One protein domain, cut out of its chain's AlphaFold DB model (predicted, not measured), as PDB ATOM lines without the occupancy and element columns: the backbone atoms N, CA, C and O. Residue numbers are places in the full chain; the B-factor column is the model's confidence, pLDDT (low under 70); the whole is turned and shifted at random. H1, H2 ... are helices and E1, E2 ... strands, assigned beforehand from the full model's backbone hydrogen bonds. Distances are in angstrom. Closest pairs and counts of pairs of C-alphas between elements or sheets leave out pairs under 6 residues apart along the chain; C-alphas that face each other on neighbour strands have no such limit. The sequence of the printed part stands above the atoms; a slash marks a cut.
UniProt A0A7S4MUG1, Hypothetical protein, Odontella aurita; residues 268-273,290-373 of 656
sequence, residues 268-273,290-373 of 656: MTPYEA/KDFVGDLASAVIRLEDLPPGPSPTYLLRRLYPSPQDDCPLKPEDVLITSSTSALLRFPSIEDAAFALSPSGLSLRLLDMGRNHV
ATOM      1  N   MET A 268      25.735 -25.059  31.533       86.94
ATOM      2  CA  MET A 268      27.085 -24.592  31.230       86.94
ATOM      3  C   MET A 268      27.146 -23.092  31.500       86.94
ATOM      4  O   MET A 268      26.310 -22.346  30.992       86.94
ATOM      5  N   THR A 269      28.121 -22.663  32.289       87.62
ATOM      6  CA  THR A 269      28.409 -21.252  32.558       87.62
ATOM      7  C   THR A 269      29.877 -20.960  32.248       87.62
ATOM      8  O   THR A 269      30.720 -21.852  32.386       87.62
ATOM      9  N   PRO A 270      30.218 -19.749  31.778       86.44
ATOM     10  CA  PRO A 270      31.616 -19.355  31.640       86.44
ATOM     11  C   PRO A 270      32.308 -19.416  33.007       86.44
ATOM     12  O   PRO A 270      31.690 -19.139  34.038       86.44
ATOM     13  N   TYR A 271      33.577 -19.820  33.027       84.44
ATOM     14  CA  TYR A 271      34.341 -19.842  34.265       84.44
ATOM     15  C   TYR A 271      34.661 -18.413  34.708       84.44
ATOM     16  O   TYR A 271      35.470 -17.716  34.101       84.44
ATOM     17  N   GLU A 272      34.032 -17.984  35.794       77.06
ATOM     18  CA  GLU A 272      34.430 -16.779  36.507       77.06
ATOM     19  C   GLU A 272      35.470 -17.183  37.548       77.06
ATOM     20  O   GLU A 272      35.149 -17.865  38.526       77.06
ATOM     21  N   ALA A 273      36.729 -16.786  37.328       63.06
ATOM     22  CA  ALA A 273      37.749 -16.909  38.355       63.06
ATOM     23  C   ALA A 273      37.217 -16.216  39.610       63.06
ATOM     24  O   ALA A 273      36.803 -15.057  39.548       63.06
ATOM     25  N   LYS A 290      43.363 -24.032  40.220       80.25
ATOM     26  CA  LYS A 290      44.235 -22.950  39.738       80.25
ATOM     27  C   LYS A 290      45.220 -23.449  38.681       80.25
ATOM     28  O   LYS A 290      45.333 -22.829  37.624       80.25
ATOM     29  N   ASP A 291      45.858 -24.593  38.929       81.31
ATOM     30  CA  ASP A 291      46.776 -25.236  37.981       81.31
ATOM     31  C   ASP A 291      46.069 -25.647  36.680       81.31
ATOM     32  O   ASP A 291      46.641 -25.569  35.591       81.31
ATOM     33  N   PHE A 292      44.815 -26.093  36.775       81.50
ATOM     34  CA  PHE A 292      44.040 -26.538  35.620       81.50
ATOM     35  C   PHE A 292      43.592 -25.383  34.716       81.50
ATOM     36  O   PHE A 292      43.641 -25.512  33.487       81.50
ATOM     37  N   VAL A 293      43.160 -24.272  35.321       82.44
ATOM     38  CA  VAL A 293      42.690 -23.072  34.614       82.44
ATOM     39  C   VAL A 293      43.856 -22.333  33.948       82.44
ATOM     40  O   VAL A 293      43.744 -21.962  32.777       82.44
ATOM     41  N   GLY A 294      44.979 -22.166  34.657       78.94
ATOM     42  CA  GLY A 294      46.162 -21.466  34.148       78.94
ATOM     43  C   GLY A 294      45.840 -20.087  33.547       78.94
ATOM     44  O   GLY A 294      44.958 -19.377  34.031       78.94
ATOM     45  N   ASP A 295      46.523 -19.730  32.455       72.69
ATOM     46  CA  ASP A 295      46.365 -18.435  31.765       72.69
ATOM     47  C   ASP A 295      45.133 -18.364  30.833       72.69
ATOM     48  O   ASP A 295      44.813 -17.308  30.289       72.69
ATOM     49  N   LEU A 296      44.422 -19.481  30.627       74.62
ATOM     50  CA  LEU A 296      43.331 -19.628  29.648       74.62
ATOM     51  C   LEU A 296      41.937 -19.597  30.297       74.62
ATOM     52  O   LEU A 296      41.026 -20.288  29.845       74.62
ATOM     53  N   ALA A 297      41.737 -18.780  31.334       76.94
ATOM     54  CA  ALA A 297      40.465 -18.703  32.062       76.94
ATOM     55  C   ALA A 297      39.245 -18.418  31.161       76.94
ATOM     56  O   ALA A 297      38.164 -18.953  31.397       76.94
ATOM     57  N   SER A 298      39.425 -17.645  30.085       79.56
ATOM     58  CA  SER A 298      38.376 -17.312  29.110       79.56
ATOM     59  C   SER A 298      37.957 -18.471  28.194       79.56
ATOM     60  O   SER A 298      36.907 -18.387  27.561       79.56
ATOM     61  N   ALA A 299      38.741 -19.551  28.125       85.00
ATOM     62  CA  ALA A 299      38.424 -20.771  27.376       85.00
ATOM     63  C   ALA A 299      37.925 -21.914  28.285       85.00
ATOM     64  O   ALA A 299      37.770 -23.053  27.831       85.00
ATOM     65  N   VAL A 300      37.677 -21.639  29.572       88.56
ATOM     66  CA  VAL A 300      37.177 -22.626  30.535       88.56
ATOM     67  C   VAL A 300      35.674 -22.455  30.748       88.56
ATOM     68  O   VAL A 300      35.168 -21.355  30.972       88.56
ATOM     69  N   ILE A 301      34.949 -23.571  30.710       89.38
ATOM     70  CA  ILE A 301      33.510 -23.637  30.977       89.38
ATOM     71  C   ILE A 301      33.269 -24.477  32.222       89.38
ATOM     72  O   ILE A 301      33.835 -25.560  32.381       89.38
ATOM     73  N   ARG A 302      32.366 -24.007  33.077       88.50
ATOM     74  CA  ARG A 302      31.874 -24.730  34.240       88.50
ATOM     75  C   ARG A 302      30.577 -25.456  33.900       88.50
ATOM     76  O   ARG A 302      29.606 -24.865  33.438       88.50
ATOM     77  N   LEU A 303      30.574 -26.760  34.133       87.56
ATOM     78  CA  LEU A 303      29.398 -27.617  34.118       87.56
ATOM     79  C   LEU A 303      28.850 -27.758  35.533       87.56
ATOM     80  O   LEU A 303      29.562 -28.204  36.434       87.56
ATOM     81  N   GLU A 304      27.571 -27.445  35.702       85.06
ATOM     82  CA  GLU A 304      26.855 -27.537  36.975       85.06
ATOM     83  C   GLU A 304      25.652 -28.474  36.876       85.06
ATOM     84  O   GLU A 304      25.133 -28.728  35.787       85.06
ATOM     85  N   ASP A 305      25.193 -28.984  38.023       79.19
ATOM     86  CA  ASP A 305      24.067 -29.923  38.116       79.19
ATOM     87  C   ASP A 305      24.274 -31.211  37.295       79.19
ATOM     88  O   ASP A 305      23.345 -31.767  36.698       79.19
ATOM     89  N   LEU A 306      25.511 -31.717  37.265       82.12
ATOM     90  CA  LEU A 306      25.812 -33.023  36.688       82.12
ATOM     91  C   LEU A 306      25.284 -34.149  37.587       82.12
ATOM     92  O   LEU A 306      25.358 -34.055  38.818       82.12
ATOM     93  N   PRO A 307      24.813 -35.264  37.004       76.75
ATOM     94  CA  PRO A 307      24.499 -36.451  37.784       76.75
ATOM     95  C   PRO A 307      25.755 -36.994  38.474       76.75
ATOM     96  O   PRO A 307      26.835 -36.916  37.892       76.75
ATOM     97  N   PRO A 308      25.648 -37.581  39.679       72.81
ATOM     98  CA  PRO A 308      26.820 -37.944  40.460       72.81
ATOM     99  C   PRO A 308      27.636 -39.097  39.877       72.81
ATOM    100  O   PRO A 308      27.110 -40.106  39.403       72.81
ATOM    101  N   GLY A 309      28.956 -38.968  40.020       68.00
ATOM    102  CA  GLY A 309      29.942 -39.957  39.588       68.00
ATOM    103  C   GLY A 309      30.224 -40.045  38.081       68.00
ATOM    104  O   GLY A 309      30.557 -41.153  37.642       68.00
ATOM    105  N   PRO A 310      30.126 -38.964  37.279       70.62
ATOM    106  CA  PRO A 310      30.559 -39.034  35.897       70.62
ATOM    107  C   PRO A 310      32.095 -39.072  35.871       70.62
ATOM    108  O   PRO A 310      32.750 -38.368  36.632       70.62
ATOM    109  N   SER A 311      32.695 -39.925  35.041       71.06
ATOM    110  CA  SER A 311      34.132 -39.823  34.752       71.06
ATOM    111  C   SER A 311      34.372 -38.734  33.697       71.06
ATOM    112  O   SER A 311      33.462 -38.478  32.903       71.06
ATOM    113  N   PRO A 312      35.580 -38.141  33.617       76.44
ATOM    114  CA  PRO A 312      35.942 -37.202  32.545       76.44
ATOM    115  C   PRO A 312      35.546 -37.722  31.159       76.44
ATOM    116  O   PRO A 312      34.896 -37.060  30.359       76.44
ATOM    117  N   THR A 313      35.821 -38.998  30.927       71.75
ATOM    118  CA  THR A 313      35.522 -39.711  29.689       71.75
ATOM    119  C   THR A 313      34.038 -39.910  29.440       71.75
ATOM    120  O   THR A 313      33.580 -39.833  28.300       71.75
ATOM    121  N   TYR A 314      33.279 -40.195  30.498       76.62
ATOM    122  CA  TYR A 314      31.834 -40.320  30.403       76.62
ATOM    123  C   TYR A 314      31.207 -38.982  30.003       76.62
ATOM    124  O   TYR A 314      30.335 -38.975  29.136       76.62
ATOM    125  N   LEU A 315      31.688 -37.868  30.574       80.75
ATOM    126  CA  LEU A 315      31.244 -36.522  30.204       80.75
ATOM    127  C   LEU A 315      31.529 -36.239  28.731       80.75
ATOM    128  O   LEU A 315      30.606 -35.920  27.989       80.75
ATOM    129  N   LEU A 316      32.765 -36.458  28.277       82.44
ATOM    130  CA  LEU A 316      33.134 -36.224  26.879       82.44
ATOM    131  C   LEU A 316      32.320 -37.074  25.906       82.44
ATOM    132  O   LEU A 316      31.840 -36.557  24.907       82.44
ATOM    133  N   ARG A 317      32.076 -38.352  26.213       78.25
ATOM    134  CA  ARG A 317      31.251 -39.225  25.361       78.25
ATOM    135  C   ARG A 317      29.780 -38.804  25.322       78.25
ATOM    136  O   ARG A 317      29.092 -39.094  24.350       78.25
ATOM    137  N   ARG A 318      29.263 -38.185  26.385       81.06
ATOM    138  CA  ARG A 318      27.890 -37.657  26.402       81.06
ATOM    139  C   ARG A 318      27.787 -36.337  25.651       81.06
ATOM    140  O   ARG A 318      26.806 -36.130  24.946       81.06
ATOM    141  N   LEU A 319      28.806 -35.493  25.767       83.94
ATOM    142  CA  LEU A 319      28.895 -34.231  25.041       83.94
ATOM    143  C   LEU A 319      29.229 -34.424  23.558       83.94
ATOM    144  O   LEU A 319      28.786 -33.615  22.757       83.94
ATOM    145  N   TYR A 320      29.947 -35.487  23.189       83.81
ATOM    146  CA  TYR A 320      30.367 -35.821  21.822       83.81
ATOM    147  C   TYR A 320      30.185 -37.333  21.574       83.81
ATOM    148  O   TYR A 320      31.132 -38.117  21.699       83.81
ATOM    149  N   PRO A 321      28.944 -37.789  21.321       72.12
ATOM    150  CA  PRO A 321      28.627 -39.211  21.213       72.12
ATOM    151  C   PRO A 321      29.054 -39.844  19.885       72.12
ATOM    152  O   PRO A 321      29.274 -41.060  19.858       72.12
ATOM    153  N   SER A 322      29.148 -39.068  18.798       74.00
ATOM    154  CA  SER A 322      29.528 -39.597  17.490       74.00
ATOM    155  C   SER A 322      31.048 -39.583  17.317       74.00
ATOM    156  O   SER A 322      31.680 -38.574  17.612       74.00
ATOM    157  N   PRO A 323      31.669 -40.645  16.773       61.59
ATOM    158  CA  PRO A 323      33.075 -40.604  16.371       61.59
ATOM    159  C   PRO A 323      33.347 -39.631  15.210       61.59
ATOM    160  O   PRO A 323      34.507 -39.371  14.916       61.59
ATOM    161  N   GLN A 324      32.296 -39.130  14.548       59.22
ATOM    162  CA  GLN A 324      32.362 -38.076  13.529       59.22
ATOM    163  C   GLN A 324      32.204 -36.666  14.116       59.22
ATOM    164  O   GLN A 324      32.419 -35.699  13.396       59.22
ATOM    165  N   ASP A 325      31.790 -36.539  15.385       67.19
ATOM    166  CA  ASP A 325      31.856 -35.252  16.068       67.19
ATOM    167  C   ASP A 325      33.340 -34.987  16.360       67.19
ATOM    168  O   ASP A 325      33.958 -35.736  17.123       67.19
ATOM    169  N   ASP A 326      33.913 -33.938  15.770       69.25
ATOM    170  CA  ASP A 326      35.250 -33.465  16.130       69.25
ATOM    171  C   ASP A 326      35.220 -33.014  17.596       69.25
ATOM    172  O   ASP A 326      34.829 -31.898  17.915       69.25
ATOM    173  N   CYS A 327      35.553 -33.921  18.518       75.00
ATOM    174  CA  CYS A 327      35.660 -33.622  19.942       75.00
ATOM    175  C   CYS A 327      36.986 -32.885  20.178       75.00
ATOM    176  O   CYS A 327      38.039 -33.531  20.119       75.00
ATOM    177  N   PRO A 328      36.973 -31.576  20.499       79.44
ATOM    178  CA  PRO A 328      38.206 -30.811  20.686       79.44
ATOM    179  C   PRO A 328      38.896 -31.132  22.023       79.44
ATOM    180  O   PRO A 328      40.029 -30.722  22.252       79.44
ATOM    181  N   LEU A 329      38.216 -31.868  22.910       82.94
ATOM    182  CA  LEU A 329      38.630 -32.120  24.287       82.94
ATOM    183  C   LEU A 329      39.191 -33.532  24.482       82.94
ATOM    184  O   LEU A 329      38.629 -34.519  23.990       82.94
ATOM    185  N   LYS A 330      40.250 -33.647  25.288       82.19
ATOM    186  CA  LYS A 330      40.761 -34.922  25.812       82.19
ATOM    187  C   LYS A 330      40.312 -35.117  27.267       82.19
ATOM    188  O   LYS A 330      39.939 -34.153  27.927       82.19
ATOM    189  N   PRO A 331      40.364 -36.344  27.823       76.62
ATOM    190  CA  PRO A 331      40.030 -36.578  29.235       76.62
ATOM    191  C   PRO A 331      40.856 -35.748  30.230       76.62
ATOM    192  O   PRO A 331      40.420 -35.555  31.358       76.62
ATOM    193  N   GLU A 332      42.037 -35.284  29.818       80.88
ATOM    194  CA  GLU A 332      42.923 -34.397  30.584       80.88
ATOM    195  C   GLU A 332      42.427 -32.946  30.625       80.88
ATOM    196  O   GLU A 332      42.810 -32.205  31.521       80.88
ATOM    197  N   ASP A 333      41.545 -32.557  29.702       85.44
ATOM    198  CA  ASP A 333      40.940 -31.224  29.612       85.44
ATOM    199  C   ASP A 333      39.620 -31.130  30.389       85.44
ATOM    200  O   ASP A 333      38.815 -30.221  30.176       85.44
ATOM    201  N   VAL A 334      39.378 -32.082  31.293       85.50
ATOM    202  CA  VAL A 334      38.194 -32.126  32.150       85.50
ATOM    203  C   VAL A 334      38.614 -32.335  33.600       85.50
ATOM    204  O   VAL A 334      39.101 -33.407  33.969       85.50
ATOM    205  N   LEU A 335      38.353 -31.337  34.442       83.44
ATOM    206  CA  LEU A 335      38.577 -31.412  35.882       83.44
ATOM    207  C   LEU A 335      37.243 -31.575  36.606       83.44
ATOM    208  O   LEU A 335      36.351 -30.744  36.485       83.44
ATOM    209  N   ILE A 336      37.087 -32.635  37.394       81.00
ATOM    210  CA  ILE A 336      35.895 -32.814  38.231       81.00
ATOM    211  C   ILE A 336      36.137 -32.100  39.558       81.00
ATOM    212  O   ILE A 336      36.927 -32.577  40.368       81.00
ATOM    213  N   THR A 337      35.444 -30.983  39.783       77.75
ATOM    214  CA  THR A 337      35.595 -30.167  40.999       77.75
ATOM    215  C   THR A 337      34.723 -30.662  42.150       77.75
ATOM    216  O   THR A 337      35.101 -30.555  43.313       77.75
ATOM    217  N   SER A 338      33.562 -31.259  41.861       73.19
ATOM    218  CA  SER A 338      32.706 -31.875  42.885       73.19
ATOM    219  C   SER A 338      31.936 -33.078  42.342       73.19
ATOM    220  O   SER A 338      32.044 -33.430  41.171       73.19
ATOM    221  N   SER A 339      31.110 -33.730  43.172       70.38
ATOM    222  CA  SER A 339      30.280 -34.847  42.702       70.38
ATOM    223  C   SER A 339      29.309 -34.462  41.584       70.38
ATOM    224  O   SER A 339      28.866 -35.356  40.874       70.38
ATOM    225  N   THR A 340      28.977 -33.176  41.437       78.00
ATOM    226  CA  THR A 340      27.970 -32.664  40.492       78.00
ATOM    227  C   THR A 340      28.474 -31.490  39.647       78.00
ATOM    228  O   THR A 340      27.675 -30.855  38.963       78.00
ATOM    229  N   SER A 341      29.775 -31.183  39.679       83.38
ATOM    230  CA  SER A 341      30.366 -30.097  38.890       83.38
ATOM    231  C   SER A 341      31.690 -30.502  38.255       83.38
ATOM    232  O   SER A 341      32.469 -31.261  38.839       83.38
ATOM    233  N   ALA A 342      31.943 -29.986  37.056       87.31
ATOM    234  CA  ALA A 342      33.190 -30.188  36.331       87.31
ATOM    235  C   ALA A 342      33.588 -28.918  35.570       87.31
ATOM    236  O   ALA A 342      32.731 -28.128  35.190       87.31
ATOM    237  N   LEU A 343      34.879 -28.742  35.330       89.00
ATOM    238  CA  LEU A 343      35.440 -27.719  34.460       89.00
ATOM    239  C   LEU A 343      35.902 -28.376  33.161       89.00
ATOM    240  O   LEU A 343      36.502 -29.451  33.185       89.00
ATOM    241  N   LEU A 344      35.616 -27.727  32.039       90.38
ATOM    242  CA  LEU A 344      36.061 -28.112  30.705       90.38
ATOM    243  C   LEU A 344      37.002 -27.034  30.181       90.38
ATOM    244  O   LEU A 344      36.609 -25.870  30.129       90.38
ATOM    245  N   ARG A 345      38.209 -27.412  29.766       90.00
ATOM    246  CA  ARG A 345      39.179 -26.490  29.172       90.00
ATOM    247  C   ARG A 345      39.209 -26.665  27.660       90.00
ATOM    248  O   ARG A 345      39.710 -27.670  27.168       90.00
ATOM    249  N   PHE A 346      38.682 -25.696  26.924       89.38
ATOM    250  CA  PHE A 346      38.692 -25.730  25.465       89.38
ATOM    251  C   PHE A 346      40.030 -25.240  24.897       89.38
ATOM    252  O   PHE A 346      40.708 -24.431  25.531       89.38
ATOM    253  N   PRO A 347      40.432 -25.721  23.704       87.00
ATOM    254  CA  PRO A 347      41.673 -25.289  23.067       87.00
ATOM    255  C   PRO A 347      41.605 -23.844  22.549       87.00
ATOM    256  O   PRO A 347      42.648 -23.208  22.411       87.00
ATOM    257  N   SER A 348      40.405 -23.315  22.283       87.56
ATOM    258  CA  SER A 348      40.193 -21.930  21.857       87.56
ATOM    259  C   SER A 348      38.984 -21.286  22.548       87.56
ATOM    260  O   SER A 348      38.060 -21.962  23.007       87.56
ATOM    261  N   ILE A 349      38.984 -19.949  22.605       87.75
ATOM    262  CA  ILE A 349      37.864 -19.148  23.129       87.75
ATOM    263  C   ILE A 349      36.633 -19.279  22.215       87.75
ATOM    264  O   ILE A 349      35.500 -19.269  22.694       87.75
ATOM    265  N   GLU A 350      36.844 -19.440  20.907       85.94
ATOM    266  CA  GLU A 350      35.771 -19.622  19.924       85.94
ATOM    267  C   GLU A 350      35.019 -20.940  20.156       85.94
ATOM    268  O   GLU A 350      33.787 -20.951  20.156       85.94
ATOM    269  N   ASP A 351      35.741 -22.023  20.461       86.06
ATOM    270  CA  ASP A 351      35.134 -23.317  20.791       86.06
ATOM    271  C   ASP A 351      34.331 -23.252  22.096       86.06
ATOM    272  O   ASP A 351      33.245 -23.832  22.197       86.06
ATOM    273  N   ALA A 352      34.829 -22.506  23.089       85.81
ATOM    274  CA  ALA A 352      34.099 -22.262  24.328       85.81
ATOM    275  C   ALA A 352      32.813 -21.447  24.070       85.81
ATOM    276  O   ALA A 352      31.731 -21.805  24.541       85.81
ATOM    277  N   ALA A 353      32.887 -20.389  23.259       85.81
ATOM    278  CA  ALA A 353      31.719 -19.596  22.881       85.81
ATOM    279  C   ALA A 353      30.687 -20.422  22.090       85.81
ATOM    280  O   ALA A 353      29.482 -20.312  22.333       85.81
ATOM    281  N   PHE A 354      31.143 -21.304  21.194       86.12
ATOM    282  CA  PHE A 354      30.277 -22.227  20.462       86.12
ATOM    283  C   PHE A 354      29.580 -23.223  21.398       86.12
ATOM    284  O   PHE A 354      28.371 -23.440  21.273       86.12
ATOM    285  N   ALA A 355      30.301 -23.785  22.372       84.31
ATOM    286  CA  ALA A 355      29.742 -24.703  23.363       84.31
ATOM    287  C   ALA A 355      28.651 -24.052  24.235       84.31
ATOM    288  O   ALA A 355      27.670 -24.717  24.576       84.31
ATOM    289  N   LEU A 356      28.785 -22.757  24.548       85.12
ATOM    290  CA  LEU A 356      27.782 -21.967  25.278       85.12
ATOM    291  C   LEU A 356      26.568 -21.570  24.419       85.12
ATOM    292  O   LEU A 356      25.543 -21.152  24.962       85.12
ATOM    293  N   SER A 357      26.650 -21.693  23.090       84.31
ATOM    294  CA  SER A 357      25.554 -21.306  22.198       84.31
ATOM    295  C   SER A 357      24.335 -22.246  22.332       84.31
ATOM    296  O   SER A 357      24.495 -23.464  22.472       84.31
ATOM    297  N   PRO A 358      23.090 -21.732  22.227       72.69
ATOM    298  CA  PRO A 358      21.873 -22.544  22.350       72.69
ATOM    299  C   PRO A 358      21.761 -23.677  21.319       72.69
ATOM    300  O   PRO A 358      21.098 -24.677  21.583       72.69
ATOM    301  N   SER A 359      22.395 -23.536  20.154       70.62
ATOM    302  CA  SER A 359      22.434 -24.542  19.083       70.62
ATOM    303  C   SER A 359      23.567 -25.561  19.225       70.62
ATOM    304  O   SER A 359      23.536 -26.575  18.535       70.62
ATOM    305  N   GLY A 360      24.561 -25.297  20.080       70.25
ATOM    306  CA  GLY A 360      25.759 -26.126  20.214       70.25
ATOM    307  C   GLY A 360      25.487 -27.436  20.954       70.25
ATOM    308  O   GLY A 360      25.330 -28.493  20.346       70.25
ATOM    309  N   LEU A 361      25.442 -27.379  22.290       81.25
ATOM    310  CA  LEU A 361      25.404 -28.575  23.151       81.25
ATOM    311  C   LEU A 361      24.128 -28.708  24.000       81.25
ATOM    312  O   LEU A 361      24.005 -29.662  24.766       81.25
ATOM    313  N   SER A 362      23.151 -27.810  23.856       79.19
ATOM    314  CA  SER A 362      21.952 -27.728  24.714       79.19
ATOM    315  C   SER A 362      21.139 -29.030  24.806       79.19
ATOM    316  O   SER A 362      20.801 -29.477  25.903       79.19
ATOM    317  N   LEU A 363      20.877 -29.699  23.677       80.38
ATOM    318  CA  LEU A 363      20.179 -30.993  23.654       80.38
ATOM    319  C   LEU A 363      20.996 -32.097  24.344       80.38
ATOM    320  O   LEU A 363      20.440 -32.947  25.038       80.38
ATOM    321  N   ARG A 364      22.327 -32.054  24.197       84.50
ATOM    322  CA  ARG A 364      23.251 -33.018  24.810       84.50
ATOM    323  C   ARG A 364      23.345 -32.806  26.325       84.50
ATOM    324  O   ARG A 364      23.422 -33.780  27.069       84.50
ATOM    325  N   LEU A 365      23.265 -31.556  26.790       84.62
ATOM    326  CA  LEU A 365      23.167 -31.208  28.212       84.62
ATOM    327  C   LEU A 365      21.882 -31.750  28.842       84.62
ATOM    328  O   LEU A 365      21.934 -32.325  29.928       84.62
ATOM    329  N   LEU A 366      20.748 -31.629  28.148       82.75
ATOM    330  CA  LEU A 366      19.467 -32.140  28.637       82.75
ATOM    331  C   LEU A 366      19.480 -33.669  28.779       82.75
ATOM    332  O   LEU A 366      19.037 -34.205  29.795       82.75
ATOM    333  N   ASP A 367      20.051 -34.376  27.802       81.94
ATOM    334  CA  ASP A 367      20.239 -35.828  27.884       81.94
ATOM    335  C   ASP A 367      21.277 -36.243  28.935       81.94
ATOM    336  O   ASP A 367      21.150 -37.307  29.544       81.94
ATOM    337  N   MET A 368      22.295 -35.418  29.186       81.81
ATOM    338  CA  MET A 368      23.275 -35.653  30.248       81.81
ATOM    339  C   MET A 368      22.673 -35.466  31.644       81.81
ATOM    340  O   MET A 368      23.039 -36.194  32.567       81.81
ATOM    341  N   GLY A 369      21.717 -34.546  31.784       80.69
ATOM    342  CA  GLY A 369      20.955 -34.324  33.008       80.69
ATOM    343  C   GLY A 369      19.985 -35.457  33.354       80.69
ATOM    344  O   GLY A 369      19.539 -35.554  34.499       80.69
ATOM    345  N   ARG A 370      19.670 -36.352  32.406       84.81
ATOM    346  CA  ARG A 370      18.866 -37.556  32.666       84.81
ATOM    347  C   ARG A 370      19.683 -38.586  33.436       84.81
ATOM    348  O   ARG A 370      20.597 -39.215  32.903       84.81
ATOM    349  N   ASN A 371      19.306 -38.814  34.688       85.19
ATOM    350  CA  ASN A 371      19.947 -39.783  35.559       85.19
ATOM    351  C   ASN A 371      18.963 -40.797  36.119       85.19
ATOM    352  O   ASN A 371      17.857 -40.467  36.541       85.19
ATOM    353  N   HIS A 372      19.423 -42.038  36.207       86.50
ATOM    354  CA  HIS A 372      18.683 -43.089  36.877       86.50
ATOM    355  C   HIS A 372      19.134 -43.170  38.335       86.50
ATOM    356  O   HIS A 372      20.262 -43.587  38.619       86.50
ATOM    357  N   VAL A 373      18.247 -42.822  39.266       90.81
ATOM    358  CA  VAL A 373      18.451 -43.065  40.697       90.81
ATOM    359  C   VAL A 373      18.543 -44.574  40.907       90.81
ATOM    360  O   VAL A 373      17.699 -45.333  40.439       90.81
TER     361      VAL A 373
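This is residues 268 to 273 and 290 to 373 of the 656 residues of the protein "Hypothetical protein" of Odontella aurita (UniProt A0A7S4MUG1). Picture a small twisted sheet of four antiparallel strands with two helices, H2 and H3, over one and the same face, H2 across the strands and H3 along them. H4 follows H3 and packs on H2, the short strand E5 runs on from H4 toward one end of the longest axis, and H1 only grazes the sheet toward the other end. The printed part has 90 residues, with four named helices and five named strands in the order E1, H1, E2, H2, E3, E4, H3, H4, E5; the sheet's order is E1, E2, E4, E3. The class is mixed, helices and strands, and the whole is compact, with a radius of gyration of the C-alphas of 12.3 A and spans of 38 by 28 by 22 A.

Begin with the inner strands, E2 at residues 300 to 304 and E4 at residues 341 to 345: they are antiparallel at 161 degrees, and N 303 and O 342 are 2.8 A apart, within hydrogen-bond range. Beside E2 find the edge strand E1, residues 268 to 270, antiparallel at 142 degrees, with N 302 and O 269 2.8 A apart. Beside E4 is the other edge strand, E3, residues 334 to 338; the two form a hairpin, antiparallel at 157 degrees, with N 343 and O 335 2.7 A apart. From edge to edge the strands' lines turn by 78 degrees. H2, residues 312 to 319, and H3, residues 349 to 356, lie on the same face of this sheet, an arrangement of two layers, one of strands and one of helices. H2 has a height over the sheet of 10.2 A and lies over E4 and only just over E3, on which 3 of its C-alphas fall; it runs across the strands, at 78 degrees to E4 on the local plane. E2, H2 and E3 form a split strand-helix-strand unit, two strands running the same way with E4 between them in the sheet, and its crossover is right-handed. H3 has a height of 8.6 A and lies over E2, along the strands, at 6 degrees to E2 on the local plane; its closest C-alpha to E2 is that of Ala 352, 6.8 A from that of Ile 301. H4, residues 362 to 369, touches H2, the closest C-alphas being those of Leu 319 and Arg 364 at 5.8 A, at a steep tilt of 47 degrees, opposite ways. H4 is not on the sheet, but only just, with 4 pairs of C-alphas within 10 A. H1, residues 290 to 293, only grazes the sheet with residues 292 to 293. E5, residues 370 to 372, pairs with no named strand and meets H4 only through their link. In H2, H3 and H4 every O i to N i+4 pair is within hydrogen-bond range; H1 is too short for such a pair.

Find C-alpha 268 at (27.085, -24.592, 31.230), where E1 begins; it is 6.9 A long. H1 measures 5.4 A, E2 13.1 A, H2 10.7 A and E3 12.1 A. E4 runs 13.6 A from C-alpha 341 at (30.366, -30.097, 38.890). H3 is 10.7 A long, H4 10.6 A, and E5 7.0 A, ending at C-alpha 372, (18.683, -43.089, 36.877).

The two C-alphas farthest apart, those of Asp 295 and Val 373, are 38.3 A from each other. Residues 274 to 289 are not printed, and C-alphas 273 and 290 across the cut are 9.0 A apart. Look at residues 320 to 333 for the long link, from H2 to E3. The mean pLDDT of the printed part is 80.5; residues 273, 309 and 323 to 326 are under 70.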